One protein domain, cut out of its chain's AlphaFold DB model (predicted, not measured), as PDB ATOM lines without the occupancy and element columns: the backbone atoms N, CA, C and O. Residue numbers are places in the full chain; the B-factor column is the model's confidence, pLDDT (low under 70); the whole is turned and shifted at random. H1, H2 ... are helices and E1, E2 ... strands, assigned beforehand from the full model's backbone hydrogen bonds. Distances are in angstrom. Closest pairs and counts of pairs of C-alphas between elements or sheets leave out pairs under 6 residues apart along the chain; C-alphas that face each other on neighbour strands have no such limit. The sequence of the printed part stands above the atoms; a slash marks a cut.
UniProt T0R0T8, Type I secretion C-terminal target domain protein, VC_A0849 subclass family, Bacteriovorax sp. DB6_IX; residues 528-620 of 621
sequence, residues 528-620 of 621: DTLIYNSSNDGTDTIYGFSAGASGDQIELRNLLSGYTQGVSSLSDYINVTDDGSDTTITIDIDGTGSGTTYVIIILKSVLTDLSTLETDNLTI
ATOM      1  N   ASP A 528      -6.138 -27.495   1.978       98.31
ATOM      2  CA  ASP A 528      -6.018 -26.471   3.006       98.31
ATOM      3  C   ASP A 528      -7.302 -25.647   3.126       98.31
ATOM      4  O   ASP A 528      -8.249 -25.796   2.348       98.31
ATOM      5  N   THR A 529      -7.407 -24.813   4.156       98.12
ATOM      6  CA  THR A 529      -8.594 -23.998   4.434       98.12
ATOM      7  C   THR A 529      -8.201 -22.605   4.914       98.12
ATOM      8  O   THR A 529      -7.790 -22.414   6.057       98.12
ATOM      9  N   LEU A 530      -8.390 -21.612   4.051       98.31
ATOM     10  CA  LEU A 530      -8.287 -20.192   4.378       98.31
ATOM     11  C   LEU A 530      -9.616 -19.711   4.968       98.31
ATOM     12  O   LEU A 530     -10.656 -19.866   4.329       98.31
ATOM     13  N   ILE A 531      -9.610 -19.128   6.166       97.25
ATOM     14  CA  ILE A 531     -10.827 -18.655   6.843       97.25
ATOM     15  C   ILE A 531     -10.832 -17.128   6.935       97.25
ATOM     16  O   ILE A 531     -10.204 -16.544   7.818       97.25
ATOM     17  N   TYR A 532     -11.667 -16.500   6.110       96.19
ATOM     18  CA  TYR A 532     -11.965 -15.073   6.194       96.19
ATOM     19  C   TYR A 532     -13.205 -14.854   7.055       96.19
ATOM     20  O   TYR A 532     -14.255 -15.484   6.873       96.19
ATOM     21  N   ASN A 533     -13.086 -13.979   8.047       91.69
ATOM     22  CA  ASN A 533     -14.103 -13.821   9.080       91.69
ATOM     23  C   ASN A 533     -14.293 -12.384   9.577       91.69
ATOM     24  O   ASN A 533     -15.226 -12.150  10.350       91.69
ATOM     25  N   SER A 534     -13.486 -11.425   9.117       88.62
ATOM     26  CA  SER A 534     -13.603 -10.029   9.515       88.62
ATOM     27  C   SER A 534     -13.432  -9.061   8.344       88.62
ATOM     28  O   SER A 534     -12.841  -9.347   7.310       88.62
ATOM     29  N   SER A 535     -13.982  -7.858   8.499       84.75
ATOM     30  CA  SER A 535     -13.928  -6.822   7.465       84.75
ATOM     31  C   SER A 535     -12.605  -6.046   7.447       84.75
ATOM     32  O   SER A 535     -12.524  -4.995   6.817       84.75
ATOM     33  N   ASN A 536     -11.621  -6.473   8.234       86.06
ATOM     34  CA  ASN A 536     -10.260  -5.951   8.227       86.06
ATOM     35  C   ASN A 536      -9.245  -6.967   7.685       86.06
ATOM     36  O   ASN A 536      -8.069  -6.625   7.709       86.06
ATOM     37  N   ASP A 537      -9.695  -8.115   7.150       87.44
ATOM     38  CA  ASP A 537      -8.875  -9.163   6.507       87.44
ATOM     39  C   ASP A 537      -8.295  -8.710   5.135       87.44
ATOM     40  O   ASP A 537      -8.498  -9.354   4.113       87.44
ATOM     41  N   GLY A 538      -7.708  -7.510   5.099       88.50
ATOM     42  CA  GLY A 538      -7.367  -6.643   3.963       88.50
ATOM     43  C   GLY A 538      -7.229  -7.254   2.561       88.50
ATOM     44  O   GLY A 538      -8.214  -7.363   1.821       88.50
ATOM     45  N   THR A 539      -5.985  -7.419   2.106       89.44
ATOM     46  CA  THR A 539      -5.629  -7.854   0.742       89.44
ATOM     47  C   THR A 539      -4.537  -8.912   0.799       89.44
ATOM     48  O   THR A 539      -3.348  -8.593   0.795       89.44
ATOM     49  N   ASP A 540      -4.951 -10.171   0.796       92.56
ATOM     50  CA  ASP A 540      -4.050 -11.302   0.987       92.56
ATOM     51  C   ASP A 540      -3.545 -11.872  -0.336       92.56
ATOM     52  O   ASP A 540      -4.263 -11.955  -1.336       92.56
ATOM     53  N   THR A 541      -2.301 -12.337  -0.319       90.56
ATOM     54  CA  THR A 541      -1.619 -12.990  -1.432       90.56
ATOM     55  C   THR A 541      -1.324 -14.444  -1.078       90.56
ATOM     56  O   THR A 541      -0.495 -14.743  -0.220       90.56
ATOM     57  N   ILE A 542      -1.989 -15.362  -1.779       94.69
ATOM     58  CA  ILE A 542      -1.967 -16.799  -1.507       94.69
ATOM     59  C   ILE A 542      -1.113 -17.525  -2.548       94.69
ATOM     60  O   ILE A 542      -1.412 -17.495  -3.743       94.69
ATOM     61  N   TYR A 543      -0.093 -18.243  -2.090       92.06
ATOM     62  CA  TYR A 543       0.747 -19.141  -2.877       92.06
ATOM     63  C   TYR A 543       0.408 -20.607  -2.578       92.06
ATOM     64  O   TYR A 543       0.193 -20.988  -1.430       92.06
ATOM     65  N   GLY A 544       0.408 -21.442  -3.620       92.44
ATOM     66  CA  GLY A 544       0.161 -22.888  -3.515       92.44
ATOM     67  C   GLY A 544      -1.297 -23.320  -3.701       92.44
ATOM     68  O   GLY A 544      -1.540 -24.512  -3.849       92.44
ATOM     69  N   PHE A 545      -2.245 -22.376  -3.775       96.94
ATOM     70  CA  PHE A 545      -3.679 -22.680  -3.818       96.94
ATOM     71  C   PHE A 545      -4.083 -23.616  -4.974       96.94
ATOM     72  O   PHE A 545      -3.867 -23.337  -6.155       96.94
ATOM     73  N   SER A 546      -4.752 -24.705  -4.625       96.38
ATOM     74  CA  SER A 546      -5.250 -25.748  -5.511       96.38
ATOM     75  C   SER A 546      -6.743 -25.541  -5.790       96.38
ATOM     76  O   SER A 546      -7.595 -25.801  -4.944       96.38
ATOM     77  N   ALA A 547      -7.092 -25.064  -6.988       95.12
ATOM     78  CA  ALA A 547      -8.489 -24.863  -7.387       95.12
ATOM     79  C   ALA A 547      -9.157 -26.154  -7.912       95.12
ATOM     80  O   ALA A 547      -8.520 -27.000  -8.544       95.12
ATOM     81  N   GLY A 548     -10.477 -26.261  -7.732       93.88
ATOM     82  CA  GLY A 548     -11.293 -27.393  -8.180       93.88
ATOM     83  C   GLY A 548     -11.435 -28.524  -7.153       93.88
ATOM     84  O   GLY A 548     -10.946 -28.452  -6.027       93.88
ATOM     85  N   ALA A 549     -12.168 -29.573  -7.532       91.44
ATOM     86  CA  ALA A 549     -12.619 -30.626  -6.621       91.44
ATOM     87  C   ALA A 549     -11.486 -31.357  -5.868       91.44
ATOM     88  O   ALA A 549     -10.666 -32.056  -6.468       91.44
ATOM     89  N   SER A 550     -11.562 -31.348  -4.532       89.00
ATOM     90  CA  SER A 550     -10.526 -31.839  -3.591       89.00
ATOM     91  C   SER A 550      -9.275 -30.957  -3.493       89.00
ATOM     92  O   SER A 550      -8.277 -31.402  -2.934       89.00
ATOM     93  N   GLY A 551      -9.324 -29.743  -4.039       94.44
ATOM     94  CA  GLY A 551      -8.392 -28.674  -3.717       94.44
ATOM     95  C   GLY A 551      -8.824 -27.883  -2.479       94.44
ATOM     96  O   GLY A 551      -9.721 -28.290  -1.729       94.44
ATOM     97  N   ASP A 552      -8.186 -26.737  -2.290       98.31
ATOM     98  CA  ASP A 552      -8.242 -25.958  -1.056       98.31
ATOM     99  C   ASP A 552      -9.559 -25.197  -0.917       98.31
ATOM    100  O   ASP A 552     -10.304 -24.985  -1.878       98.31
ATOM    101  N   GLN A 553      -9.875 -24.800   0.308       98.06
ATOM    102  CA  GLN A 553     -11.123 -24.136   0.652       98.06
ATOM    103  C   GLN A 553     -10.880 -22.686   1.064       98.06
ATOM    104  O   GLN A 553      -9.936 -22.375   1.784       98.06
ATOM    105  N   ILE A 554     -11.788 -21.807   0.654       98.19
ATOM    106  CA  ILE A 554     -11.918 -20.446   1.167       98.19
ATOM    107  C   ILE A 554     -13.252 -20.388   1.916       98.19
ATOM    108  O   ILE A 554     -14.336 -20.492   1.330       98.19
ATOM    109  N   GLU A 555     -13.180 -20.268   3.234       96.56
ATOM    110  CA  GLU A 555     -14.328 -20.184   4.122       96.56
ATOM    111  C   GLU A 555     -14.718 -18.722   4.355       96.56
ATOM    112  O   GLU A 555     -13.968 -17.951   4.943       96.56
ATOM    113  N   LEU A 556     -15.928 -18.365   3.916       95.12
ATOM    114  CA  LEU A 556     -16.503 -17.013   3.987       95.12
ATOM    115  C   LEU A 556     -17.749 -16.944   4.890       95.12
ATOM    116  O   LEU A 556     -18.420 -15.910   4.953       95.12
ATOM    117  N   ARG A 557     -18.071 -18.048   5.588       89.69
ATOM    118  CA  ARG A 557     -19.246 -18.238   6.469       89.69
ATOM    119  C   ARG A 557     -19.568 -17.043   7.367       89.69
ATOM    120  O   ARG A 557     -20.736 -16.712   7.558       89.69
ATOM    121  N   ASN A 558     -18.534 -16.458   7.971       90.31
ATOM    122  CA  ASN A 558     -18.663 -15.389   8.960       90.31
ATOM    123  C   ASN A 558     -18.411 -13.993   8.369       90.31
ATOM    124  O   ASN A 558     -18.716 -13.006   9.034       90.31
ATOM    125  N   LEU A 559     -17.894 -13.913   7.137       92.19
ATOM    126  CA  LEU A 559     -17.594 -12.656   6.461       92.19
ATOM    127  C   LEU A 559     -18.855 -12.022   5.855       92.19
ATOM    128  O   LEU A 559     -19.120 -10.847   6.091       92.19
ATOM    129  N   LEU A 560     -19.647 -12.777   5.081       91.69
ATOM    130  CA  LEU A 560     -20.718 -12.191   4.260       91.69
ATOM    131  C   LEU A 560     -21.933 -11.721   5.084       91.69
ATOM    132  O   LEU A 560     -22.657 -12.504   5.706       91.69
ATOM    133  N   SER A 561     -22.229 -10.426   5.011       89.25
ATOM    134  CA  SER A 561     -23.341  -9.773   5.698       89.25
ATOM    135  C   SER A 561     -24.644  -9.881   4.901       89.25
ATOM    136  O   SER A 561     -24.795  -9.348   3.804       89.25
ATOM    137  N   GLY A 562     -25.639 -10.568   5.465       88.25
ATOM    138  CA  GLY A 562     -26.978 -10.676   4.873       88.25
ATOM    139  C   GLY A 562     -27.107 -11.663   3.707       88.25
ATOM    140  O   GLY A 562     -28.231 -11.884   3.241       88.25
ATOM    141  N   TYR A 563     -26.015 -12.310   3.281       90.69
ATOM    142  CA  TYR A 563     -26.064 -13.385   2.293       90.69
ATOM    143  C   TYR A 563     -27.020 -14.497   2.752       90.69
ATOM    144  O   TYR A 563     -26.982 -14.964   3.890       90.69
ATOM    145  N   THR A 564     -27.913 -14.925   1.861       90.12
ATOM    146  CA  THR A 564     -28.847 -16.028   2.110       90.12
ATOM    147  C   THR A 564     -28.818 -16.975   0.918       90.12
ATOM    148  O   THR A 564     -29.285 -16.623  -0.167       90.12
ATOM    149  N   GLN A 565     -28.297 -18.192   1.113       86.31
ATOM    150  CA  GLN A 565     -28.163 -19.177   0.035       86.31
ATOM    151  C   GLN A 565     -29.511 -19.455  -0.651       86.31
ATOM    152  O   GLN A 565     -30.538 -19.667   0.000       86.31
ATOM    153  N   GLY A 566     -29.507 -19.445  -1.986       85.19
ATOM    154  CA  GLY A 566     -30.709 -19.632  -2.805       85.19
ATOM    155  C   GLY A 566     -31.666 -18.431  -2.833       85.19
ATOM    156  O   GLY A 566     -32.758 -18.551  -3.393       85.19
ATOM    157  N   VAL A 567     -31.281 -17.292  -2.244       89.88
ATOM    158  CA  VAL A 567     -32.021 -16.018  -2.283       89.88
ATOM    159  C   VAL A 567     -31.136 -14.882  -2.806       89.88
ATOM    160  O   VAL A 567     -31.563 -14.171  -3.713       89.88
ATOM    161  N   SER A 568     -29.927 -14.726  -2.262       90.19
ATOM    162  CA  SER A 568     -28.895 -13.801  -2.752       90.19
ATOM    163  C   SER A 568     -28.204 -14.359  -4.003       90.19
ATOM    164  O   SER A 568     -28.054 -15.577  -4.119       90.19
ATOM    165  N   SER A 569     -27.743 -13.492  -4.914       90.00
ATOM    166  CA  SER A 569     -26.807 -13.897  -5.972       90.00
ATOM    167  C   SER A 569     -25.381 -13.803  -5.441       90.00
ATOM    168  O   SER A 569     -25.021 -12.789  -4.849       90.00
ATOM    169  N   LEU A 570     -24.547 -14.825  -5.654       89.88
ATOM    170  CA  LEU A 570     -23.156 -14.770  -5.195       89.88
ATOM    171  C   LEU A 570     -22.355 -13.676  -5.921       89.88
ATOM    172  O   LEU A 570     -21.521 -13.028  -5.307       89.88
ATOM    173  N   SER A 571     -22.700 -13.395  -7.182       90.69
ATOM    174  CA  SER A 571     -22.137 -12.302  -7.992       90.69
ATOM    175  C   SER A 571     -22.360 -10.896  -7.429       90.69
ATOM    176  O   SER A 571     -21.721  -9.958  -7.895       90.69
ATOM    177  N   ASP A 572     -23.312 -10.726  -6.508       89.81
ATOM    178  CA  ASP A 572     -23.542  -9.436  -5.852       89.81
ATOM    179  C   ASP A 572     -22.481  -9.196  -4.760       89.81
ATOM    180  O   ASP A 572     -22.167  -8.049  -4.465       89.81
ATOM    181  N   TYR A 573     -21.911 -10.278  -4.208       91.94
ATOM    182  CA  TYR A 573     -20.937 -10.288  -3.111       91.94
ATOM    183  C   TYR A 573     -19.506 -10.590  -3.570       91.94
ATOM    184  O   TYR A 573     -18.559 -10.111  -2.964       91.94
ATOM    185  N   ILE A 574     -19.317 -11.415  -4.601       93.25
ATOM    186  CA  ILE A 574     -17.995 -11.882  -5.030       93.25
ATOM    187  C   ILE A 574     -17.813 -11.618  -6.520       93.25
ATOM    188  O   ILE A 574     -18.572 -12.114  -7.356       93.25
ATOM    189  N   ASN A 575     -16.759 -10.876  -6.847       92.31
ATOM    190  CA  ASN A 575     -16.254 -10.703  -8.201       92.31
ATOM    191  C   ASN A 575     -14.910 -11.430  -8.339       92.31
ATOM    192  O   ASN A 575     -14.072 -11.341  -7.448       92.31
ATOM    193  N   VAL A 576     -14.701 -12.135  -9.451       94.81
ATOM    194  CA  VAL A 576     -13.475 -12.907  -9.714       94.81
ATOM    195  C   VAL A 576     -12.929 -12.501 -11.075       94.81
ATOM    196  O   VAL A 576     -13.672 -12.503 -12.058       94.81
ATOM    197  N   THR A 577     -11.649 -12.145 -11.129       89.38
ATOM    198  CA  THR A 577     -10.958 -11.718 -12.352       89.38
ATOM    199  C   THR A 577      -9.607 -12.406 -12.473       89.38
ATOM    200  O   THR A 577      -8.764 -12.242 -11.588       89.38
ATOM    201  N   ASP A 578      -9.386 -13.119 -13.575       84.88
ATOM    202  CA  ASP A 578      -8.056 -13.555 -14.000       84.88
ATOM    203  C   ASP A 578      -7.341 -12.466 -14.824       84.88
ATOM    204  O   ASP A 578      -7.985 -11.659 -15.501       84.88
ATOM    205  N   ASP A 579      -6.006 -12.433 -14.756       74.69
ATOM    206  CA  ASP A 579      -5.157 -11.574 -15.605       74.69
ATOM    207  C   ASP A 579      -4.282 -12.365 -16.602       74.69
ATOM    208  O   ASP A 579      -3.509 -11.793 -17.376       74.69
ATOM    209  N   GLY A 580      -4.432 -13.693 -16.608       69.62
ATOM    210  CA  GLY A 580      -3.628 -14.635 -17.383       69.62
ATOM    211  C   GLY A 580      -2.429 -15.232 -16.635       69.62
ATOM    212  O   GLY A 580      -1.823 -16.161 -17.171       69.62
ATOM    213  N   SER A 581      -2.125 -14.769 -15.416       74.25
ATOM    214  CA  SER A 581      -1.166 -15.389 -14.486       74.25
ATOM    215  C   SER A 581      -1.809 -15.709 -13.128       74.25
ATOM    216  O   SER A 581      -1.734 -16.848 -12.664       74.25
ATOM    217  N   ASP A 582      -2.507 -14.740 -12.532       82.38
ATOM    218  CA  ASP A 582      -3.138 -14.836 -11.213       82.38
ATOM    219  C   ASP A 582      -4.672 -14.713 -11.296       82.38
ATOM    220  O   ASP A 582      -5.231 -14.244 -12.293       82.38
ATOM    221  N   THR A 583      -5.360 -15.073 -10.206       90.25
ATOM    222  CA  THR A 583      -6.792 -14.796 -10.008       90.25
ATOM    223  C   THR A 583      -6.989 -13.873  -8.810       90.25
ATOM    224  O   THR A 583      -6.594 -14.208  -7.698       90.25
ATOM    225  N   THR A 584      -7.657 -12.738  -9.010       91.50
ATOM    226  CA  THR A 584      -8.093 -11.846  -7.924       91.50
ATOM    227  C   THR A 584      -9.567 -12.082  -7.605       91.50
ATOM    228  O   THR A 584     -10.421 -12.014  -8.491       91.50
ATOM    229  N   ILE A 585      -9.869 -12.323  -6.332       95.06
ATOM    230  CA  ILE A 585     -11.214 -12.423  -5.765       95.06
ATOM    231  C   ILE A 585     -11.465 -11.142  -4.964       95.06
ATOM    232  O   ILE A 585     -10.748 -10.853  -4.013       95.06
ATOM    233  N   THR A 586     -12.481 -10.366  -5.334       92.62
ATOM    234  CA  THR A 586     -12.929  -9.181  -4.590       92.62
ATOM    235  C   THR A 586     -14.245  -9.494  -3.895       92.62
ATOM    236  O   THR A 586     -15.219  -9.847  -4.564       92.62
ATOM    237  N   ILE A 587     -14.284  -9.341  -2.571       92.62
ATOM    238  CA  ILE A 587     -15.446  -9.656  -1.741       92.62
ATOM    239  C   ILE A 587     -16.086  -8.361  -1.230       92.62
ATOM    240  O   ILE A 587     -15.570  -7.706  -0.324       92.62
ATOM    241  N   ASP A 588     -17.228  -8.003  -1.817       90.94
ATOM    242  CA  ASP A 588     -18.174  -7.022  -1.291       90.94
ATOM    243  C   ASP A 588     -18.952  -7.661  -0.131       90.94
ATOM    244  O   ASP A 588     -19.757  -8.577  -0.315       90.94
ATOM    245  N   ILE A 589     -18.666  -7.212   1.090       89.56
ATOM    246  CA  ILE A 589     -19.120  -7.878   2.317       89.56
ATOM    247  C   ILE A 589     -20.644  -7.847   2.475       89.56
ATOM    248  O   ILE A 589     -21.209  -8.802   3.010       89.56
ATOM    249  N   ASP A 590     -21.326  -6.782   2.041       88.19
ATOM    250  CA  ASP A 590     -22.788  -6.663   2.158       88.19
ATOM    251  C   ASP A 590     -23.546  -6.837   0.833       88.19
ATOM    252  O   ASP A 590     -24.773  -6.999   0.844       88.19
ATOM    253  N   GLY A 591     -22.820  -6.885  -0.287       87.06
ATOM    254  CA  GLY A 591     -23.363  -7.101  -1.621       87.06
ATOM    255  C   GLY A 591     -24.123  -5.893  -2.177       87.06
ATOM    256  O   GLY A 591     -24.923  -6.031  -3.109       87.06
ATOM    257  N   THR A 592     -23.938  -4.700  -1.597       80.69
ATOM    258  CA  THR A 592     -24.586  -3.461  -2.041       80.69
ATOM    259  C   THR A 592     -23.580  -2.541  -2.736       80.69
ATOM    260  O   THR A 592     -22.867  -1.750  -2.130       80.69
ATOM    261  N   GLY A 593     -23.553  -2.663  -4.066       66.31
ATOM    262  CA  GLY A 593     -22.423  -2.269  -4.909       66.31
ATOM    263  C   GLY A 593     -21.732  -0.919  -4.649       66.31
ATOM    264  O   GLY A 593     -22.354   0.138  -4.518       66.31
ATOM    265  N   SER A 594     -20.402  -0.988  -4.744       53.91
ATOM    266  CA  SER A 594     -19.411   0.094  -4.678       53.91
ATOM    267  C   SER A 594     -19.407   0.917  -3.384       53.91
ATOM    268  O   SER A 594     -19.836   2.073  -3.354       53.91
ATOM    269  N   GLY A 595     -18.751   0.357  -2.367       54.09
ATOM    270  CA  GLY A 595     -17.898   1.136  -1.475       54.09
ATOM    271  C   GLY A 595     -18.380   1.309  -0.039       54.09
ATOM    272  O   GLY A 595     -18.995   2.318   0.302       54.09
ATOM    273  N   THR A 596     -17.896   0.442   0.854       59.59
ATOM    274  CA  THR A 596     -17.101   0.943   2.000       59.59
ATOM    275  C   THR A 596     -16.188  -0.083   2.673       59.59
ATOM    276  O   THR A 596     -15.331   0.339   3.450       59.59
ATOM    277  N   THR A 597     -16.292  -1.389   2.398       65.94
ATOM    278  CA  THR A 597     -15.306  -2.369   2.890       65.94
ATOM    279  C   THR A 597     -15.213  -3.583   1.969       65.94
ATOM    280  O   THR A 597     -16.236  -4.181   1.643       65.94
ATOM    281  N   TYR A 598     -13.989  -3.919   1.562       80.50
ATOM    282  CA  TYR A 598     -13.661  -5.063   0.716       80.50
ATOM    283  C   TYR A 598     -12.625  -5.929   1.425       80.50
ATOM    284  O   TYR A 598     -11.727  -5.386   2.063       80.50
ATOM    285  N   VAL A 599     -12.751  -7.241   1.255       91.25
ATOM    286  CA  VAL A 599     -11.651  -8.201   1.421       91.25
ATOM    287  C   VAL A 599     -11.218  -8.621   0.020       91.25
ATOM    288  O   VAL A 599     -12.068  -8.815  -0.857       91.25
ATOM    289  N   ILE A 600      -9.913  -8.712  -0.220       91.62
ATOM    290  CA  ILE A 600      -9.349  -9.098  -1.516       91.62
ATOM    291  C   ILE A 600      -8.423 -10.295  -1.314       91.62
ATOM    292  O   ILE A 600      -7.597 -10.292  -0.413       91.62
ATOM    293  N   ILE A 601      -8.551 -11.307  -2.171       95.50
ATOM    294  CA  ILE A 601      -7.710 -12.509  -2.148       95.50
ATOM    295  C   ILE A 601      -7.063 -12.656  -3.524       95.50
ATOM    296  O   ILE A 601      -7.763 -12.714  -4.537       95.50
ATOM    297  N   ILE A 602      -5.736 -12.721  -3.576       91.75
ATOM    298  CA  ILE A 602      -4.950 -12.881  -4.801       91.75
ATOM    299  C   ILE A 602      -4.366 -14.295  -4.814       91.75
ATOM    300  O   ILE A 602      -3.427 -14.597  -4.081       91.75
ATOM    301  N   LEU A 603      -4.911 -15.168  -5.659       94.19
ATOM    302  CA  LEU A 603      -4.426 -16.534  -5.850       94.19
ATOM    303  C   LEU A 603      -3.291 -16.534  -6.883       94.19
ATOM    304  O   LEU A 603      -3.525 -16.347  -8.083       94.19
ATOM    305  N   LYS A 604      -2.058 -16.724  -6.413       87.50
ATOM    306  CA  LYS A 604      -0.840 -16.615  -7.221       87.50
ATOM    307  C   LYS A 604      -0.619 -17.833  -8.107       87.50
ATOM    308  O   LYS A 604      -0.600 -18.960  -7.621       87.50
ATOM    309  N   SER A 605      -0.389 -17.594  -9.400       86.06
ATOM    310  CA  SER A 605      -0.213 -18.645 -10.419       86.06
ATOM    311  C   SER A 605      -1.413 -19.600 -10.566       86.06
ATOM    312  O   SER A 605      -1.262 -20.735 -11.026       86.06
ATOM    313  N   VAL A 606      -2.614 -19.142 -10.195       91.50
ATOM    314  CA  VAL A 606      -3.876 -19.885 -10.309       91.50
ATOM    315  C   VAL A 606      -4.795 -19.157 -11.275       91.50
ATOM    316  O   VAL A 606      -5.069 -17.974 -11.101       91.50
ATOM    317  N   LEU A 607      -5.335 -19.883 -12.255       91.88
ATOM    318  CA  LEU A 607      -6.372 -19.393 -13.166       91.88
ATOM    319  C   LEU A 607      -7.674 -20.142 -12.887       91.88
ATOM    320  O   LEU A 607      -7.770 -21.343 -13.146       91.88
ATOM    321  N   THR A 608      -8.662 -19.441 -12.338       95.06
ATOM    322  CA  THR A 608      -9.971 -20.000 -11.982       95.06
ATOM    323  C   THR A 608     -11.069 -18.944 -12.117       95.06
ATOM    324  O   THR A 608     -10.793 -17.753 -12.235       95.06
ATOM    325  N   ASP A 609     -12.329 -19.376 -12.106       94.81
ATOM    326  CA  ASP A 609     -13.494 -18.498 -12.194       94.81
ATOM    327  C   ASP A 609     -14.451 -18.696 -11.010       94.81
ATOM    328  O   ASP A 609     -14.384 -19.685 -10.273       94.81
ATOM    329  N   LEU A 610     -15.384 -17.751 -10.837       94.75
ATOM    330  CA  LEU A 610     -16.382 -17.808  -9.765       94.75
ATOM    331  C   LEU A 610     -17.220 -19.097  -9.798       94.75
ATOM    332  O   LEU A 610     -17.635 -19.562  -8.744       94.75
ATOM    333  N   SER A 611     -17.464 -19.695 -10.970       93.62
ATOM    334  CA  SER A 611     -18.302 -20.898 -11.081       93.62
ATOM    335  C   SER A 611     -17.586 -22.165 -10.606       93.62
ATOM    336  O   SER A 611     -18.204 -23.043 -10.000       93.62
ATOM    337  N   THR A 612     -16.274 -22.228 -10.832       94.69
ATOM    338  CA  THR A 612     -15.382 -23.274 -10.326       94.69
ATOM    339  C   THR A 612     -15.241 -23.133  -8.814       94.69
ATOM    340  O   THR A 612     -15.529 -24.077  -8.078       94.69
ATOM    341  N   LEU A 613     -14.921 -21.921  -8.344       96.19
ATOM    342  CA  LEU A 613     -14.795 -21.613  -6.921       96.19
ATOM    343  C   LEU A 613     -16.100 -21.885  -6.146       96.19
ATOM    344  O   LEU A 613     -16.060 -22.578  -5.134       96.19
ATOM    345  N   GLU A 614     -17.262 -21.425  -6.627       93.62
ATOM    346  CA  GLU A 614     -18.576 -21.667  -5.994       93.62
ATOM    347  C   GLU A 614     -18.920 -23.162  -5.878       93.62
ATOM    348  O   GLU A 614     -19.614 -23.564  -4.944       93.62
ATOM    349  N   THR A 615     -18.447 -23.991  -6.815       93.75
ATOM    350  CA  THR A 615     -18.749 -25.429  -6.830       93.75
ATOM    351  C   THR A 615     -17.835 -26.226  -5.903       93.75
ATOM    352  O   THR A 615     -18.321 -27.107  -5.190       93.75
ATOM    353  N   ASP A 616     -16.530 -25.937  -5.933       95.69
ATOM    354  CA  ASP A 616     -15.502 -26.826  -5.386       95.69
ATOM    355  C   ASP A 616     -14.686 -26.231  -4.220       95.69
ATOM    356  O   ASP A 616     -14.109 -27.004  -3.454       95.69
ATOM    357  N   ASN A 617     -14.618 -24.899  -4.068       97.25
ATOM    358  CA  ASN A 617     -13.653 -24.236  -3.172       97.25
ATOM    359  C   ASN A 617     -14.261 -23.232  -2.168       97.25
ATOM    360  O   ASN A 617     -13.598 -22.894  -1.192       97.25
ATOM    361  N   LEU A 618     -15.481 -22.717  -2.362       95.75
ATOM    362  CA  LEU A 618     -16.084 -21.722  -1.458       95.75
ATOM    363  C   LEU A 618     -16.997 -22.359  -0.401       95.75
ATOM    364  O   LEU A 618     -18.063 -22.893  -0.712       95.75
ATOM    365  N   THR A 619     -16.650 -22.189   0.875       93.75
ATOM    366  CA  THR A 619     -17.491 -22.593   2.013       93.75
ATOM    367  C   THR A 619     -18.194 -21.378   2.627       93.75
ATOM    368  O   THR A 619     -17.599 -20.589   3.356       93.75
ATOM    369  N   ILE A 620     -19.491 -21.223   2.336       87.69
ATOM    370  CA  ILE A 620     -20.286 -20.021   2.681       87.69
ATOM    371  C   ILE A 620     -21.368 -20.307   3.755       87.69
ATOM    372  O   ILE A 620     -22.002 -19.380   4.254       87.69
TER     373      ILE A 620
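AT A GLANCE: This is residues 528 to 620 of the 621 residues of the protein "Type I secretion C-terminal target domain protein, VC_A0849 subclass family" of Bacteriovorax sp. DB6_IX (UniProt T0R0T8). A twisted four-stranded sheet forms one layer of a small rounded body, and across from it stands a looser layer made by the short strand pair E1 and E3, residues 618 to 619 beside E3, and helix H2. A tiny helix, H1, runs straight into strand E4, and the long stretch 556 to 569 passes from E3 to H1. The printed part has 93 residues, with six named strands and two named helices in the order E1, E2, E3, H1, E4, E5, E6, H2; the larger sheet is mixed, in the order E2, E6, E5, E4, and the smaller is parallel. The class is mixed, helices and strands, though under half of the residues are in named elements. The whole is compact, with a radius of gyration of the C-alphas of 12.3 A and spans of 30 by 25 by 21 A.

HOW THE PARTS SIT: In the larger sheet, E6, residues 598 to 603, is the antiparallel neighbour of E5, residues 583 to 588, at 164 degrees, with N 585 and O 601 2.8 A apart. E5 is also antiparallel to edge strand E4, residues 574 to 578, at 162 degrees, with N 584 and O 577 2.8 A apart. E4, E5 and E6 form a meander, each strand the antiparallel neighbour of the one before, and its two successive pairs are hairpins. The other edge strand, E2, residues 539 to 543, is parallel to E6 at 17 degrees, with N 542 and O 602 2.8 A apart. From edge to edge the strands' lines turn by 51 degrees. H2, residues 610 to 616, only grazes this sheet; its closest C-alphas to E4 are those of Leu 610 and Val 576, 5.7 A apart. H1, residues 570 to 573, also only grazes it, and H1 and H2 are near each other. E1, residues 529 to 531, is parallel to E3, residues 553 to 555, at 18 degrees, with N 530 and O 553 2.8 A apart. Residues 554 to 555 of E3 pair in parallel with residues 618 to 619. E1 and E3 are each apart from E4, E5 and E6. In H2 every O i to N i+4 pair is within hydrogen-bond range; H1 is too short for such a pair.

IN THESE COORDINATES: E5 measures 16.3 A from first to last C-alpha, E6 16.1 A, E2 and E4 13.5 A each, and H2 10.1 A; E1, E3 and H1 measure 6.3 A, 6.2 A and 5.4 A. E1 begins at C-alpha 529 (-8.594, -23.998, 4.434), and H2 ends at C-alpha 616 (-15.502, -26.826, -5.386).

THE WHOLE: The two C-alphas farthest apart, those of Ser 550 and Thr 596, are 33.9 A apart. The printed part has no cut, and the link from E3 to H1, 14 residues, is long. The mean pLDDT of the printed part is 89.4, with residue 580 and residues 593 to 597 under 70.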